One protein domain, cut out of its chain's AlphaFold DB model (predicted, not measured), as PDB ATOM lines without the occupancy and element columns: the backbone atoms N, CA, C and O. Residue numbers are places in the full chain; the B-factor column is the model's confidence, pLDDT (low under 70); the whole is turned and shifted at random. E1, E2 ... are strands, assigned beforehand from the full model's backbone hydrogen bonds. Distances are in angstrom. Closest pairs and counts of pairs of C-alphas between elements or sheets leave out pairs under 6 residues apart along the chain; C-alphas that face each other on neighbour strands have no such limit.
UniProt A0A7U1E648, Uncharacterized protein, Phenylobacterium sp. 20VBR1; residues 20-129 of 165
ATOM      1  N   LYS A  20     138.429 169.494 207.940       87.00
ATOM      2  CA  LYS A  20     137.636 170.248 208.915       87.00
ATOM      3  C   LYS A  20     138.494 170.674 210.102       87.00
ATOM      4  O   LYS A  20     139.107 169.830 210.747       87.00
ATOM      5  N   LEU A  21     138.481 171.968 210.412       88.25
ATOM      6  CA  LEU A  21     139.104 172.552 211.595       88.25
ATOM      7  C   LEU A  21     138.016 173.001 212.573       88.25
ATOM      8  O   LEU A  21     137.134 173.780 212.217       88.25
ATOM      9  N   SER A  22     138.082 172.494 213.802       89.31
ATOM     10  CA  SER A  22     137.165 172.839 214.889       89.31
ATOM     11  C   SER A  22     138.003 173.255 216.094       89.31
ATOM     12  O   SER A  22     138.668 172.390 216.672       89.31
ATOM     13  N   PRO A  23     138.052 174.548 216.450       86.69
ATOM     14  CA  PRO A  23     138.797 174.983 217.620       86.69
ATOM     15  C   PRO A  23     138.076 174.596 218.919       86.69
ATOM     16  O   PRO A  23     136.877 174.304 218.898       86.69
ATOM     17  N   PRO A  24     138.792 174.629 220.055       84.69
ATOM     18  CA  PRO A  24     138.182 174.616 221.377       84.69
ATOM     19  C   PRO A  24     137.267 175.825 221.598       84.69
ATOM     20  O   PRO A  24     137.473 176.895 221.019       84.69
ATOM     21  N   ASP A  25     136.307 175.671 222.503       87.69
ATOM     22  CA  ASP A  25     135.388 176.745 222.868       87.69
ATOM     23  C   ASP A  25     136.142 177.966 223.428       87.69
ATOM     24  O   ASP A  25     137.061 177.853 224.242       87.69
ATOM     25  N   GLY A  26     135.752 179.154 222.972       84.00
ATOM     26  CA  GLY A  26     136.332 180.445 223.345       84.00
ATOM     27  C   GLY A  26     137.693 180.752 222.712       84.00
ATOM     28  O   GLY A  26     138.226 181.842 222.940       84.00
ATOM     29  N   ALA A  27     138.261 179.833 221.927       85.25
ATOM     30  CA  ALA A  27     139.544 180.020 221.265       85.25
ATOM     31  C   ALA A  27     139.382 180.484 219.802       85.25
ATOM     32  O   ALA A  27     138.434 180.087 219.119       85.25
ATOM     33  N   PRO A  28     140.326 181.291 219.285       88.69
ATOM     34  CA  PRO A  28     140.385 181.603 217.861       88.69
ATOM     35  C   PRO A  28     140.720 180.344 217.047       88.69
ATOM     36  O   PRO A  28     141.498 179.493 217.482       88.69
ATOM     37  N   CYS A  29     140.163 180.243 215.841       91.31
ATOM     38  CA  CYS A  29     140.408 179.124 214.931       91.31
ATOM     39  C   CYS A  29     141.824 179.171 214.360       91.31
ATOM     40  O   CYS A  29     142.548 178.177 214.359       91.31
ATOM     41  N   ILE A  30     142.197 180.336 213.831       91.25
ATOM     42  CA  ILE A  30     143.474 180.586 213.176       91.25
ATOM     43  C   ILE A  30     143.927 181.981 213.586       91.25
ATOM     44  O   ILE A  30     143.227 182.967 213.361       91.25
ATOM     45  N   ARG A  31     145.129 182.059 214.153       91.81
ATOM     46  CA  ARG A  31     145.798 183.329 214.431       91.81
ATOM     47  C   ARG A  31     147.013 183.446 213.539       91.81
ATOM     48  O   ARG A  31     147.917 182.613 213.600       91.81
ATOM     49  N   ILE A  32     147.024 184.478 212.715       91.69
ATOM     50  CA  ILE A  32     148.127 184.788 211.821       91.69
ATOM     51  C   ILE A  32     148.975 185.848 212.511       91.69
ATOM     52  O   ILE A  32     148.488 186.917 212.873       91.69
ATOM     53  N   ALA A  33     150.247 185.517 212.725       89.69
ATOM     54  CA  ALA A  33     151.185 186.423 213.366       89.69
ATOM     55  C   ALA A  33     151.378 187.707 212.534       89.69
ATOM     56  O   ALA A  33     151.286 187.664 211.301       89.69
ATOM     57  N   PRO A  34     151.681 188.838 213.191       90.25
ATOM     58  CA  PRO A  34     151.878 190.093 212.494       90.25
ATOM     59  C   PRO A  34     153.052 190.043 211.517       90.25
ATOM     60  O   PRO A  34     154.082 189.420 211.780       90.25
ATOM     61  N   GLY A  35     152.885 190.697 210.365       85.38
ATOM     62  CA  GLY A  35     153.910 190.779 209.322       85.38
ATOM     63  C   GLY A  35     154.072 189.516 208.469       85.38
ATOM     64  O   GLY A  35     154.929 189.496 207.583       85.38
ATOM     65  N   VAL A  36     153.258 188.475 208.680       88.00
ATOM     66  CA  VAL A  36     153.268 187.278 207.830       88.00
ATOM     67  C   VAL A  36     152.700 187.613 206.452       88.00
ATOM     68  O   VAL A  36     151.579 188.098 206.308       88.00
ATOM     69  N   LYS A  37     153.482 187.330 205.411       86.69
ATOM     70  CA  LYS A  37     153.104 187.563 204.017       86.69
ATOM     71  C   LYS A  37     152.700 186.244 203.363       86.69
ATOM     72  O   LYS A  37     153.500 185.313 203.332       86.69
ATOM     73  N   GLY A  38     151.478 186.187 202.835       83.69
ATOM     74  CA  GLY A  38     150.997 185.105 201.975       83.69
ATOM     75  C   GLY A  38     150.496 183.867 202.717       83.69
ATOM     76  O   GLY A  38     150.987 182.769 202.474       83.69
ATOM     77  N   VAL A  39     149.509 184.021 203.601       90.75
ATOM     78  CA  VAL A  39     148.786 182.881 204.183       90.75
ATOM     79  C   VAL A  39     147.627 182.493 203.270       90.75
ATOM     80  O   VAL A  39     146.656 183.234 203.155       90.75
ATOM     81  N   GLU A  40     147.708 181.324 202.638       91.88
ATOM     82  CA  GLU A  40     146.624 180.766 201.821       91.88
ATOM     83  C   GLU A  40     145.909 179.635 202.576       91.88
ATOM     84  O   GLU A  40     146.505 178.610 202.900       91.88
ATOM     85  N   ILE A  41     144.616 179.818 202.844       90.94
ATOM     86  CA  ILE A  41     143.720 178.826 203.442       90.94
ATOM     87  C   ILE A  41     142.816 178.285 202.340       90.94
ATOM     88  O   ILE A  41     141.897 178.972 201.874       90.94
ATOM     89  N   ARG A  42     143.056 177.035 201.937       91.06
ATOM     90  CA  ARG A  42     142.390 176.433 200.784       91.06
ATOM     91  C   ARG A  42     141.747 175.089 201.091       91.06
ATOM     92  O   ARG A  42     142.325 174.292 201.820       91.06
ATOM     93  N   ASP A  43     140.581 174.853 200.484       90.38
ATOM     94  CA  ASP A  43     139.827 173.591 200.568       90.38
ATOM     95  C   ASP A  43     139.576 173.154 202.029       90.38
ATOM     96  O   ASP A  43     139.610 171.968 202.366       90.38
ATOM     97  N   LEU A  44     139.340 174.136 202.910       89.94
ATOM     98  CA  LEU A  44     139.205 173.939 204.351       89.94
ATOM     99  C   LEU A  44     137.819 174.369 204.835       89.94
ATOM    100  O   LEU A  44     137.323 175.443 204.496       89.94
ATOM    101  N   THR A  45     137.204 173.545 205.677       91.88
ATOM    102  CA  THR A  45     135.999 173.896 206.430       91.88
ATOM    103  C   THR A  45     136.379 174.211 207.867       91.88
ATOM    104  O   THR A  45     136.867 173.351 208.589       91.88
ATOM    105  N   ILE A  46     136.148 175.440 208.303       92.31
ATOM    106  CA  ILE A  46     136.388 175.891 209.668       92.31
ATOM    107  C   ILE A  46     135.029 176.043 210.339       92.31
ATOM    108  O   ILE A  46     134.193 176.803 209.856       92.31
ATOM    109  N   GLU A  47     134.797 175.331 211.438       92.56
ATOM    110  CA  GLU A  47     133.563 175.452 212.214       92.56
ATOM    111  C   GLU A  47     133.878 175.743 213.677       92.56
ATOM    112  O   GLU A  47     134.447 174.907 214.369       92.56
ATOM    113  N   ALA A  48     133.463 176.911 214.155       90.88
ATOM    114  CA  ALA A  48     133.527 177.299 215.556       90.88
ATOM    115  C   ALA A  48     132.115 177.614 216.047       90.88
ATOM    116  O   ALA A  48     131.536 178.640 215.697       90.88
ATOM    117  N   SER A  49     131.544 176.710 216.841       87.56
ATOM    118  CA  SER A  49     130.204 176.864 217.417       87.56
ATOM    119  C   SER A  49     130.175 177.741 218.664       87.56
ATOM    120  O   SER A  49     129.098 178.181 219.044       87.56
ATOM    121  N   GLN A  50     131.316 177.960 219.317       86.62
ATOM    122  CA  GLN A  50     131.441 178.773 220.528       86.62
ATOM    123  C   GLN A  50     132.725 179.607 220.446       86.62
ATOM    124  O   GLN A  50     133.702 179.345 221.133       86.62
ATOM    125  N   GLY A  51     132.750 180.613 219.577       79.62
ATOM    126  CA  GLY A  51     133.906 181.496 219.390       79.62
ATOM    127  C   GLY A  51     134.181 182.453 220.554       79.62
ATOM    128  O   GLY A  51     135.251 183.056 220.629       79.62
ATOM    129  N   GLY A  52     133.227 182.592 221.480       86.00
ATOM    130  CA  GLY A  52     133.332 183.504 222.614       86.00
ATOM    131  C   GLY A  52     133.544 184.947 222.157       86.00
ATOM    132  O   GLY A  52     132.809 185.449 221.309       86.00
ATOM    133  N   ARG A  53     134.563 185.609 222.716       87.12
ATOM    134  CA  ARG A  53     134.895 187.023 222.454       87.12
ATOM    135  C   ARG A  53     136.077 187.217 221.498       87.12
ATOM    136  O   ARG A  53     136.568 188.337 221.380       87.12
ATOM    137  N   SER A  54     136.542 186.149 220.857       87.56
ATOM    138  CA  SER A  54     137.694 186.171 219.946       87.56
ATOM    139  C   SER A  54     137.228 185.941 218.516       87.56
ATOM    140  O   SER A  54     136.281 185.178 218.293       87.56
ATOM    141  N   ALA A  55     137.891 186.561 217.540       91.19
ATOM    142  CA  ALA A  55     137.563 186.291 216.146       91.19
ATOM    143  C   ALA A  55     138.063 184.897 215.741       91.19
ATOM    144  O   ALA A  55     139.051 184.389 216.273       91.19
ATOM    145  N   CYS A  56     137.380 184.242 214.802       91.81
ATOM    146  CA  CYS A  56     137.806 182.912 214.357       91.81
ATOM    147  C   CYS A  56     139.093 182.981 213.545       91.81
ATOM    148  O   CYS A  56     140.019 182.218 213.809       91.81
ATOM    149  N   ILE A  57     139.172 183.904 212.589       93.00
ATOM    150  CA  ILE A  57     140.406 184.189 211.860       93.00
ATOM    151  C   ILE A  57     140.867 185.584 212.253       93.00
ATOM    152  O   ILE A  57     140.191 186.563 211.949       93.00
ATOM    153  N   GLU A  58     142.018 185.653 212.914       93.31
ATOM    154  CA  GLU A  58     142.671 186.899 213.312       93.31
ATOM    155  C   GLU A  58     143.941 187.096 212.491       93.31
ATOM    156  O   GLU A  58     144.836 186.245 212.510       93.31
ATOM    157  N   ALA A  59     144.035 188.224 211.796       92.62
ATOM    158  CA  ALA A  59     145.210 188.602 211.028       92.62
ATOM    159  C   ALA A  59     145.538 190.083 211.229       92.62
ATOM    160  O   ALA A  59     144.669 190.945 211.116       92.62
ATOM    161  N   GLN A  60     146.804 190.371 211.516       92.81
ATOM    162  CA  GLN A  60     147.316 191.730 211.694       92.81
ATOM    163  C   GLN A  60     148.505 191.935 210.753       92.81
ATOM    164  O   GLN A  60     149.375 191.077 210.676       92.81
ATOM    165  N   ASP A  61     148.538 193.028 209.996       90.56
ATOM    166  CA  ASP A  61     149.589 193.379 209.027       90.56
ATOM    167  C   ASP A  61     149.989 192.237 208.071       90.56
ATOM    168  O   ASP A  61     151.137 192.137 207.601       90.56
ATOM    169  N   ALA A  62     149.025 191.370 207.767       90.81
ATOM    170  CA  ALA A  62     149.236 190.109 207.080       90.81
ATOM    171  C   ALA A  62     148.418 190.017 205.792       90.81
ATOM    172  O   ALA A  62     147.369 190.640 205.640       90.81
ATOM    173  N   ASP A  63     148.922 189.220 204.854       90.62
ATOM    174  CA  ASP A  63     148.229 188.942 203.598       90.62
ATOM    175  C   ASP A  63     147.578 187.565 203.684       90.62
ATOM    176  O   ASP A  63     148.279 186.561 203.844       90.62
ATOM    177  N   VAL A  64     146.249 187.524 203.595       92.25
ATOM    178  CA  VAL A  64     145.441 186.321 203.809       92.25
ATOM    179  C   VAL A  64     144.564 186.052 202.594       92.25
ATOM    180  O   VAL A  64     143.817 186.918 202.140       92.25
ATOM    181  N   ALA A  65     144.615 184.825 202.085       93.56
ATOM    182  CA  ALA A  65     143.778 184.348 200.998       93.56
ATOM    183  C   ALA A  65     142.920 183.162 201.456       93.56
ATOM    184  O   ALA A  65     143.445 182.154 201.914       93.56
ATOM    185  N   LEU A  66     141.600 183.260 201.299       92.88
ATOM    186  CA  LEU A  66     140.647 182.172 201.506       92.88
ATOM    187  C   LEU A  66     140.141 181.695 200.146       92.88
ATOM    188  O   LEU A  66     139.537 182.469 199.400       92.88
ATOM    189  N   ILE A  67     140.378 180.428 199.812       93.25
ATOM    190  CA  ILE A  67     140.049 179.872 198.494       93.25
ATOM    191  C   ILE A  67     139.284 178.560 198.657       93.25
ATOM    192  O   ILE A  67     139.814 177.608 199.213       93.25
ATOM    193  N   ARG A  68     138.058 178.469 198.125       92.69
ATOM    194  CA  ARG A  68     137.208 177.261 198.247       92.69
ATOM    195  C   ARG A  68     137.050 176.773 199.693       92.69
ATOM    196  O   ARG A  68     136.946 175.577 199.950       92.69
ATOM    197  N   SER A  69     137.038 177.712 200.630       92.19
ATOM    198  CA  SER A  69     136.954 177.425 202.055       92.19
ATOM    199  C   SER A  69     135.578 177.805 202.594       92.19
ATOM    200  O   SER A  69     134.905 178.697 202.072       92.19
ATOM    201  N   SER A  70     135.144 177.112 203.639       92.75
ATOM    202  CA  SER A  70     133.907 177.407 204.358       92.75
ATOM    203  C   SER A  70     134.251 177.832 205.777       92.75
ATOM    204  O   SER A  70     135.003 177.133 206.449       92.75
ATOM    205  N   VAL A  71     133.726 178.961 206.239       93.31
ATOM    206  CA  VAL A  71     133.908 179.449 207.608       93.31
ATOM    207  C   VAL A  71     132.540 179.573 208.248       93.31
ATOM    208  O   VAL A  71     131.745 180.420 207.849       93.31
ATOM    209  N   ARG A  72     132.271 178.739 209.247       93.50
ATOM    210  CA  ARG A  72     131.079 178.809 210.083       93.50
ATOM    211  C   ARG A  72     131.485 179.221 211.485       93.50
ATOM    212  O   ARG A  72     132.171 178.479 212.179       93.50
ATOM    213  N   TYR A  73     131.039 180.391 211.902       93.88
ATOM    214  CA  TYR A  73     131.366 180.962 213.197       93.88
ATOM    215  C   TYR A  73     130.099 181.317 213.962       93.88
ATOM    216  O   TYR A  73     129.165 181.876 213.390       93.88
ATOM    217  N   GLN A  74     130.082 181.013 215.253       93.25
ATOM    218  CA  GLN A  74     129.058 181.453 216.187       93.25
ATOM    219  C   GLN A  74     129.745 181.992 217.443       93.25
ATOM    220  O   GLN A  74     130.479 181.259 218.104       93.25
ATOM    221  N   GLY A  75     129.542 183.265 217.759       90.62
ATOM    222  CA  GLY A  75     130.203 183.936 218.879       90.62
ATOM    223  C   GLY A  75     129.847 185.417 218.944       90.62
ATOM    224  O   GLY A  75     129.035 185.890 218.160       90.62
ATOM    225  N   ASP A  76     130.455 186.155 219.866       90.19
ATOM    226  CA  ASP A  76     130.163 187.581 220.057       90.19
ATOM    227  C   ASP A  76     131.014 188.498 219.167       90.19
ATOM    228  O   ASP A  76     130.625 189.637 218.919       90.19
ATOM    229  N   ALA A  77     132.170 188.019 218.695       90.94
ATOM    230  CA  ALA A  77     133.118 188.782 217.877       90.94
ATOM    231  C   ALA A  77     132.950 188.513 216.370       90.94
ATOM    232  O   ALA A  77     132.148 187.678 215.956       90.94
ATOM    233  N   SER A  78     133.700 189.211 215.517       92.00
ATOM    234  CA  SER A  78     133.688 188.960 214.070       92.00
ATOM    235  C   SER A  78     134.200 187.564 213.709       92.00
ATOM    236  O   SER A  78     135.126 187.050 214.328       92.00
ATOM    237  N   ALA A  79     133.654 186.945 212.658       92.94
ATOM    238  CA  ALA A  79     134.172 185.658 212.190       92.94
ATOM    239  C   ALA A  79     135.576 185.812 211.586       92.94
ATOM    240  O   ALA A  79     136.459 184.989 211.825       92.94
ATOM    241  N   ILE A  80     135.786 186.880 210.819       93.50
ATOM    242  CA  ILE A  80     137.076 187.206 210.217       93.50
ATOM    243  C   ILE A  80     137.428 188.635 210.615       93.50
ATOM    244  O   ILE A  80     136.692 189.565 210.289       93.50
ATOM    245  N   PHE A  81     138.556 188.794 211.297       93.81
ATOM    246  CA  PHE A  81     139.132 190.079 211.657       93.81
ATOM    247  C   PHE A  81     140.493 190.223 210.977       93.81
ATOM    248  O   PHE A  81     141.425 189.465 211.262       93.81
ATOM    249  N   VAL A  82     140.598 191.188 210.066       93.25
ATOM    250  CA  VAL A  82     141.852 191.531 209.393       93.25
ATOM    251  C   VAL A  82     142.123 193.010 209.593       93.25
ATOM    252  O   VAL A  82     141.289 193.848 209.256       93.25
ATOM    253  N   GLN A  83     143.306 193.327 210.097       92.56
ATOM    254  CA  GLN A  83     143.772 194.697 210.250       92.56
ATOM    255  C   GLN A  83     145.109 194.854 209.528       92.56
ATOM    256  O   GLN A  83     146.059 194.161 209.864       92.56
ATOM    257  N   GLY A  84     145.206 195.758 208.554       88.88
ATOM    258  CA  GLY A  84     146.393 195.917 207.708       88.88
ATOM    259  C   GLY A  84     146.626 194.764 206.715       88.88
ATOM    260  O   GLY A  84     146.159 193.642 206.896       88.88
ATOM    261  N   GLY A  85     147.382 195.024 205.644       89.06
ATOM    262  CA  GLY A  85     147.730 194.010 204.634       89.06
ATOM    263  C   GLY A  85     146.664 193.813 203.548       89.06
ATOM    264  O   GLY A  85     146.153 194.789 202.983       89.06
ATOM    265  N   SER A  86     146.361 192.558 203.207       89.94
ATOM    266  CA  SER A  86     145.401 192.206 202.153       89.94
ATOM    267  C   SER A  86     144.543 190.994 202.514       89.94
ATOM    268  O   SER A  86     145.010 190.031 203.116       89.94
ATOM    269  N   LEU A  87     143.272 191.046 202.122       91.69
ATOM    270  CA  LEU A  87     142.302 189.971 202.288       91.69
ATOM    271  C   LEU A  87     141.735 189.597 200.923       91.69
ATOM    272  O   LEU A  87     141.051 190.391 200.278       91.69
ATOM    273  N   ILE A  88     141.991 188.365 200.503       92.38
ATOM    274  CA  ILE A  88     141.481 187.805 199.257       92.38
ATOM    275  C   ILE A  88     140.512 186.677 199.598       92.38
ATOM    276  O   ILE A  88     140.873 185.746 200.307       92.38
ATOM    277  N   ILE A  89     139.292 186.715 199.072       93.69
ATOM    278  CA  ILE A  89     138.299 185.651 199.253       93.69
ATOM    279  C   ILE A  89     137.821 185.195 197.879       93.69
ATOM    280  O   ILE A  89     137.270 185.988 197.122       93.69
ATOM    281  N   ARG A  90     138.004 183.914 197.549       94.19
ATOM    282  CA  ARG A  90     137.578 183.323 196.273       94.19
ATOM    283  C   ARG A  90     136.766 182.055 196.499       94.19
ATOM    284  O   ARG A  90     137.210 181.168 197.227       94.19
ATOM    285  N   ASN A  91     135.605 181.937 195.854       92.75
ATOM    286  CA  ASN A  91     134.773 180.721 195.871       92.75
ATOM    287  C   ASN A  91     134.496 180.168 197.280       92.75
ATOM    288  O   ASN A  91     134.492 178.959 197.482       92.75
ATOM    289  N   SER A  92     134.337 181.048 198.265       92.06
ATOM    290  CA  SER A  92     134.278 180.670 199.679       92.06
ATOM    291  C   SER A  92     132.934 181.043 200.299       92.06
ATOM    292  O   SER A  92     132.253 181.966 199.843       92.06
ATOM    293  N   VAL A  93     132.547 180.323 201.345       93.06
ATOM    294  CA  VAL A  93     131.298 180.555 202.075       93.06
ATOM    295  C   VAL A  93     131.641 180.998 203.490       93.06
ATOM    296  O   VAL A  93     132.406 180.336 204.177       93.06
ATOM    297  N   ILE A  94     131.082 182.122 203.922       93.75
ATOM    298  CA  ILE A  94     131.217 182.646 205.277       93.75
ATOM    299  C   ILE A  94     129.822 182.710 205.891       93.75
ATOM    300  O   ILE A  94     128.932 183.386 205.375       93.75
ATOM    301  N   GLU A  95     129.628 181.997 206.991       93.25
ATOM    302  CA  GLU A  95     128.422 181.989 207.812       93.25
ATOM    303  C   GLU A  95     128.806 182.450 209.216       93.25
ATOM    304  O   GLU A  95     129.433 181.706 209.970       93.25
ATOM    305  N   ALA A  96     128.441 183.675 209.574       92.81
ATOM    306  CA  ALA A  96     128.747 184.240 210.879       92.81
ATOM    307  C   ALA A  96     127.466 184.550 211.650       92.81
ATOM    308  O   ALA A  96     126.696 185.442 211.298       92.81
ATOM    309  N   ARG A  97     127.270 183.832 212.748       92.56
ATOM    310  CA  ARG A  97     126.264 184.143 213.757       92.56
ATOM    311  C   ARG A  97     126.939 184.939 214.852       92.56
ATOM    312  O   ARG A  97     127.490 184.371 215.792       92.56
ATOM    313  N   THR A  98     126.997 186.244 214.644       88.88
ATOM    314  CA  THR A  98     127.658 187.161 215.562       88.88
ATOM    315  C   THR A  98     126.827 188.400 215.809       88.88
ATOM    316  O   THR A  98     126.039 188.816 214.957       88.88
ATOM    317  N   ASN A  99     127.025 188.965 216.995       88.25
ATOM    318  CA  ASN A  99     126.480 190.251 217.399       88.25
ATOM    319  C   ASN A  99     127.225 191.429 216.737       88.25
ATOM    320  O   ASN A  99     126.737 192.560 216.776       88.25
ATOM    321  N   ASP A 100     128.376 191.174 216.104       88.19
ATOM    322  CA  ASP A 100     129.178 192.160 215.379       88.19
ATOM    323  C   ASP A 100     129.098 191.984 213.839       88.19
ATOM    324  O   ASP A 100     128.158 191.396 213.299       88.19
ATOM    325  N   ALA A 101     130.051 192.547 213.091       89.50
ATOM    326  CA  ALA A 101     130.240 192.301 211.665       89.50
ATOM    327  C   ALA A 101     130.800 190.898 211.415       89.50
ATOM    328  O   ALA A 101     131.739 190.479 212.087       89.50
ATOM    329  N   ALA A 102     130.284 190.174 210.416       91.31
ATOM    330  CA  ALA A 102     130.814 188.860 210.052       91.31
ATOM    331  C   ALA A 102     132.274 188.948 209.605       91.31
ATOM    332  O   ALA A 102     133.095 188.114 209.983       91.31
ATOM    333  N   ILE A 103     132.590 189.971 208.817       92.69
ATOM    334  CA  ILE A 103     133.945 190.278 208.380       92.69
ATOM    335  C   ILE A 103     134.224 191.729 208.740       92.69
ATOM    336  O   ILE A 103     133.494 192.617 208.299       92.69
ATOM    337  N   MET A 104     135.283 191.943 209.509       93.38
ATOM    338  CA  MET A 104     135.816 193.254 209.841       93.38
ATOM    339  C   MET A 104     137.198 193.382 209.202       93.38
ATOM    340  O   MET A 104     138.114 192.623 209.523       93.38
ATOM    341  N   ALA A 105     137.320 194.305 208.254       92.25
ATOM    342  CA  ALA A 105     138.554 194.575 207.529       92.25
ATOM    343  C   ALA A 105     138.947 196.044 207.718       92.25
ATOM    344  O   ALA A 105     138.311 196.926 207.145       92.25
ATOM    345  N   ASP A 106     139.989 196.311 208.503       91.75
ATOM    346  CA  ASP A 106     140.467 197.669 208.784       91.75
ATOM    347  C   ASP A 106     141.836 197.932 208.159       91.75
ATOM    348  O   ASP A 106     142.810 197.235 208.417       91.75
ATOM    349  N   SER A 107     141.927 198.972 207.338       89.31
ATOM    350  CA  SER A 107     143.134 199.387 206.635       89.31
ATOM    351  C   SER A 107     143.708 198.273 205.746       89.31
ATOM    352  O   SER A 107     144.919 198.135 205.583       89.31
ATOM    353  N   VAL A 108     142.815 197.490 205.131       88.38
ATOM    354  CA  VAL A 108     143.123 196.291 204.332       88.38
ATOM    355  C   VAL A 108     142.727 196.484 202.871       88.38
ATOM    356  O   VAL A 108     141.682 197.060 202.560       88.38
ATOM    357  N   ALA A 109     143.529 195.944 201.954       89.06
ATOM    358  CA  ALA A 109     143.111 195.758 200.567       89.06
ATOM    359  C   ALA A 109     142.236 194.499 200.438       89.06
ATOM    360  O   ALA A 109     142.727 193.388 200.621       89.06
ATOM    361  N   VAL A 110     140.950 194.667 200.118       89.56
ATOM    362  CA  VAL A 110     139.973 193.568 200.038       89.56
ATOM    363  C   VAL A 110     139.667 193.209 198.573       89.56
ATOM    364  O   VAL A 110     139.256 194.075 197.803       89.56
ATOM    365  N   ASP A 111     139.832 191.936 198.193       90.56
ATOM    366  CA  ASP A 111     139.407 191.362 196.901       90.56
ATOM    367  C   ASP A 111     138.499 190.150 197.146       90.56
ATOM    368  O   ASP A 111     138.948 189.099 197.600       90.56
ATOM    369  N   ILE A 112     137.208 190.292 196.849       91.12
ATOM    370  CA  ILE A 112     136.207 189.243 197.056       91.12
ATOM    371  C   ILE A 112     135.636 188.832 195.703       91.12
ATOM    372  O   ILE A 112     135.062 189.648 194.982       91.12
ATOM    373  N   GLN A 113     135.742 187.545 195.384       91.88
ATOM    374  CA  GLN A 113     135.211 186.950 194.165       91.88
ATOM    375  C   GLN A 113     134.402 185.700 194.480       91.88
ATOM    376  O   GLN A 113     134.905 184.755 195.084       91.88
ATOM    377  N   GLN A 114     133.149 185.669 194.023       89.44
ATOM    378  CA  GLN A 114     132.282 184.492 194.166       89.44
ATOM    379  C   GLN A 114     132.190 184.005 195.626       89.44
ATOM    380  O   GLN A 114     132.169 182.805 195.893       89.44
ATOM    381  N   ALA A 115     132.172 184.937 196.584       88.94
ATOM    382  CA  ALA A 115     131.991 184.614 197.991       88.94
ATOM    383  C   ALA A 115     130.529 184.776 198.401       88.94
ATOM    384  O   ALA A 115     129.848 185.713 197.972       88.94
ATOM    385  N   ARG A 116     130.057 183.891 199.278       91.81
ATOM    386  CA  ARG A 116     128.752 184.025 199.928       91.81
ATOM    387  C   ARG A 116     128.967 184.372 201.391       91.81
ATOM    388  O   ARG A 116     129.542 183.569 202.111       91.81
ATOM    389  N   ILE A 117     128.472 185.528 201.821       91.19
ATOM    390  CA  ILE A 117     128.552 185.981 203.213       91.19
ATOM    391  C   ILE A 117     127.132 185.986 203.782       91.19
ATOM    392  O   ILE A 117     126.246 186.643 203.232       91.19
ATOM    393  N   SER A 118     126.920 185.233 204.855       91.94
ATOM    394  CA  SER A 118     125.681 185.191 205.631       91.94
ATOM    395  C   SER A 118     125.996 185.668 207.043       91.94
ATOM    396  O   SER A 118     126.907 185.132 207.671       91.94
ATOM    397  N   ALA A 119     125.266 186.670 207.520       88.62
ATOM    398  CA  ALA A 119     125.472 187.265 208.832       88.62
ATOM    399  C   ALA A 119     124.138 187.492 209.540       88.62
ATOM    400  O   ALA A 119     123.151 187.803 208.870       88.62
ATOM    401  N   ASP A 120     124.130 187.372 210.868       85.50
ATOM    402  CA  ASP A 120     122.925 187.611 211.673       85.50
ATOM    403  C   ASP A 120     122.673 189.117 211.904       85.50
ATOM    404  O   ASP A 120     121.535 189.565 211.778       85.50
ATOM    405  N   VAL A 121     123.721 189.911 212.186       85.75
ATOM    406  CA  VAL A 121     123.594 191.357 212.481       85.75
ATOM    407  C   VAL A 121     124.225 192.239 211.399       85.75
ATOM    408  O   VAL A 121     123.513 192.965 210.705       85.75
ATOM    409  N   ARG A 122     125.555 192.199 211.228       85.25
ATOM    410  CA  ARG A 122     126.276 192.983 210.207       85.25
ATOM    411  C   ARG A 122     127.048 192.063 209.263       85.25
ATOM    412  O   ARG A 122     127.753 191.165 209.700       85.25
ATOM    413  N   GLY A 123     126.923 192.290 207.954       85.88
ATOM    414  CA  GLY A 123     127.562 191.464 206.922       85.88
ATOM    415  C   GLY A 123     129.062 191.713 206.771       85.88
ATOM    416  O   GLY A 123     129.882 190.870 207.104       85.88
ATOM    417  N   LEU A 124     129.433 192.864 206.227       88.62
ATOM    418  CA  LEU A 124     130.813 193.181 205.874       88.62
ATOM    419  C   LEU A 124     131.085 194.627 206.271       88.62
ATOM    420  O   LEU A 124     130.408 195.524 205.771       88.62
ATOM    421  N   ASP A 125     132.045 194.826 207.166       90.88
ATOM    422  CA  ASP A 125     132.516 196.139 207.589       90.88
ATOM    423  C   ASP A 125     133.947 196.343 207.087       90.88
ATOM    424  O   ASP A 125     134.843 195.543 207.372       90.88
ATOM    425  N   ILE A 126     134.139 197.377 206.269       87.56
ATOM    426  CA  ILE A 126     135.421 197.682 205.636       87.56
ATOM    427  C   ILE A 126     135.774 199.124 205.956       87.56
ATOM    428  O   ILE A 126     135.124 200.054 205.473       87.56
ATOM    429  N   THR A 127     136.870 199.296 206.683       86.94
ATOM    430  CA  THR A 127     137.560 200.575 206.816       86.94
ATOM    431  C   THR A 127     138.739 200.562 205.842       86.94
ATOM    432  O   THR A 127     139.710 199.842 206.060       86.94
ATOM    433  N   PRO A 128     138.666 201.264 204.700       74.81
ATOM    434  CA  PRO A 128     139.720 201.211 203.692       74.81
ATOM    435  C   PRO A 128     140.997 201.920 204.161       74.81
ATOM    436  O   PRO A 128     140.943 202.961 204.812       74.81
ATOM    437  N   ALA A 129     142.159 201.392 203.761       69.94
ATOM    438  CA  ALA A 129     143.446 202.035 204.032       69.94
ATOM    439  C   ALA A 129     143.550 203.388 203.300       69.94
ATOM    440  O   ALA A 129     143.182 203.457 202.119       69.94
TER     441      ALA A 129
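Overview. This is residues 20 to 129 of the 165 residues of an uncharacterized protein of Phenylobacterium sp. 20VBR1 (UniProt A0A7U1E648). The chain is wound in stacked turns, a short three-sided solenoid whose parallel strands lie one above another. One side stacks E3, E5, E7 and E10; the second stacks E1, residues 57 to 59 of E4, residues 80 to 83 of E6, E8 and E11; the third stacks E2, residues 64 to 67 of E4, residues 86 to 90 of E6, and E9, with E4 and E6 bending from the second side into the third. The printed part has 110 residues, no named helix and eleven named strands, E1 to E11 in chain order, and its class is all strand. E3, E5, E7, E10 is the order of one parallel sheet; the other seven strands make a branched parallel sheet. The whole is compact and rounded, with a radius of gyration of the C-alphas of 12.2 A and spans of 29 by 27 by 26 A.

Along the chain. Find C-alpha 30 at (143.474, 180.586, 213.176), where E1 begins and runs to residue 32. Next come E2, residues 39 to 42, and E3, residues 44 to 48. E4, residues 57 to 67, measures 14.1 A and bends by 139 degrees at residue 60. E5, residues 70 to 75, measures 16.3 A. E6, residues 80 to 90, measures 14.5 A and bends by 138 degrees at residue 83. E7, residues 93 to 98, measures 15.5 A. Then read E8 at 101 to 106, E9 at 109 to 113, E10 at 116 to 119, and E11 at 122 to 127, ending at C-alpha 127, (137.560, 200.575, 206.816).

Arrangement. Beside E4, E1 and E2 lie on one side and E6 on the other; look for N 32 and O 58 at 2.8 A, N 41 and O 65 at 2.8 A, and N 61 and O 83 at 2.7 A, within hydrogen-bond range. Beside E6, E8 and E9 lie on the side other than E4, with N 82 to O 104 at 2.9 A and N 87 to O 109 at 2.8 A. E11 is the parallel neighbour of E8, with N 105 to O 125 at 2.9 A. This branched sheet is twisted. In the other sheet find N 46 and O 70, N 73 and O 95, and N 94 and O 116, each at 2.8 A. The two sheets form a sandwich, two sheets face to face, their strands at 68 degrees. E2 runs on into E3 at 97 degrees.

Size, cuts and confidence. The C-alphas of Pro 24 and Ala 129, the two farthest apart, are 32.9 A apart. The printed part has no cut and no long link. Mean pLDDT of the printed part is 90.0; look for low confidence, under 70, at residue 129.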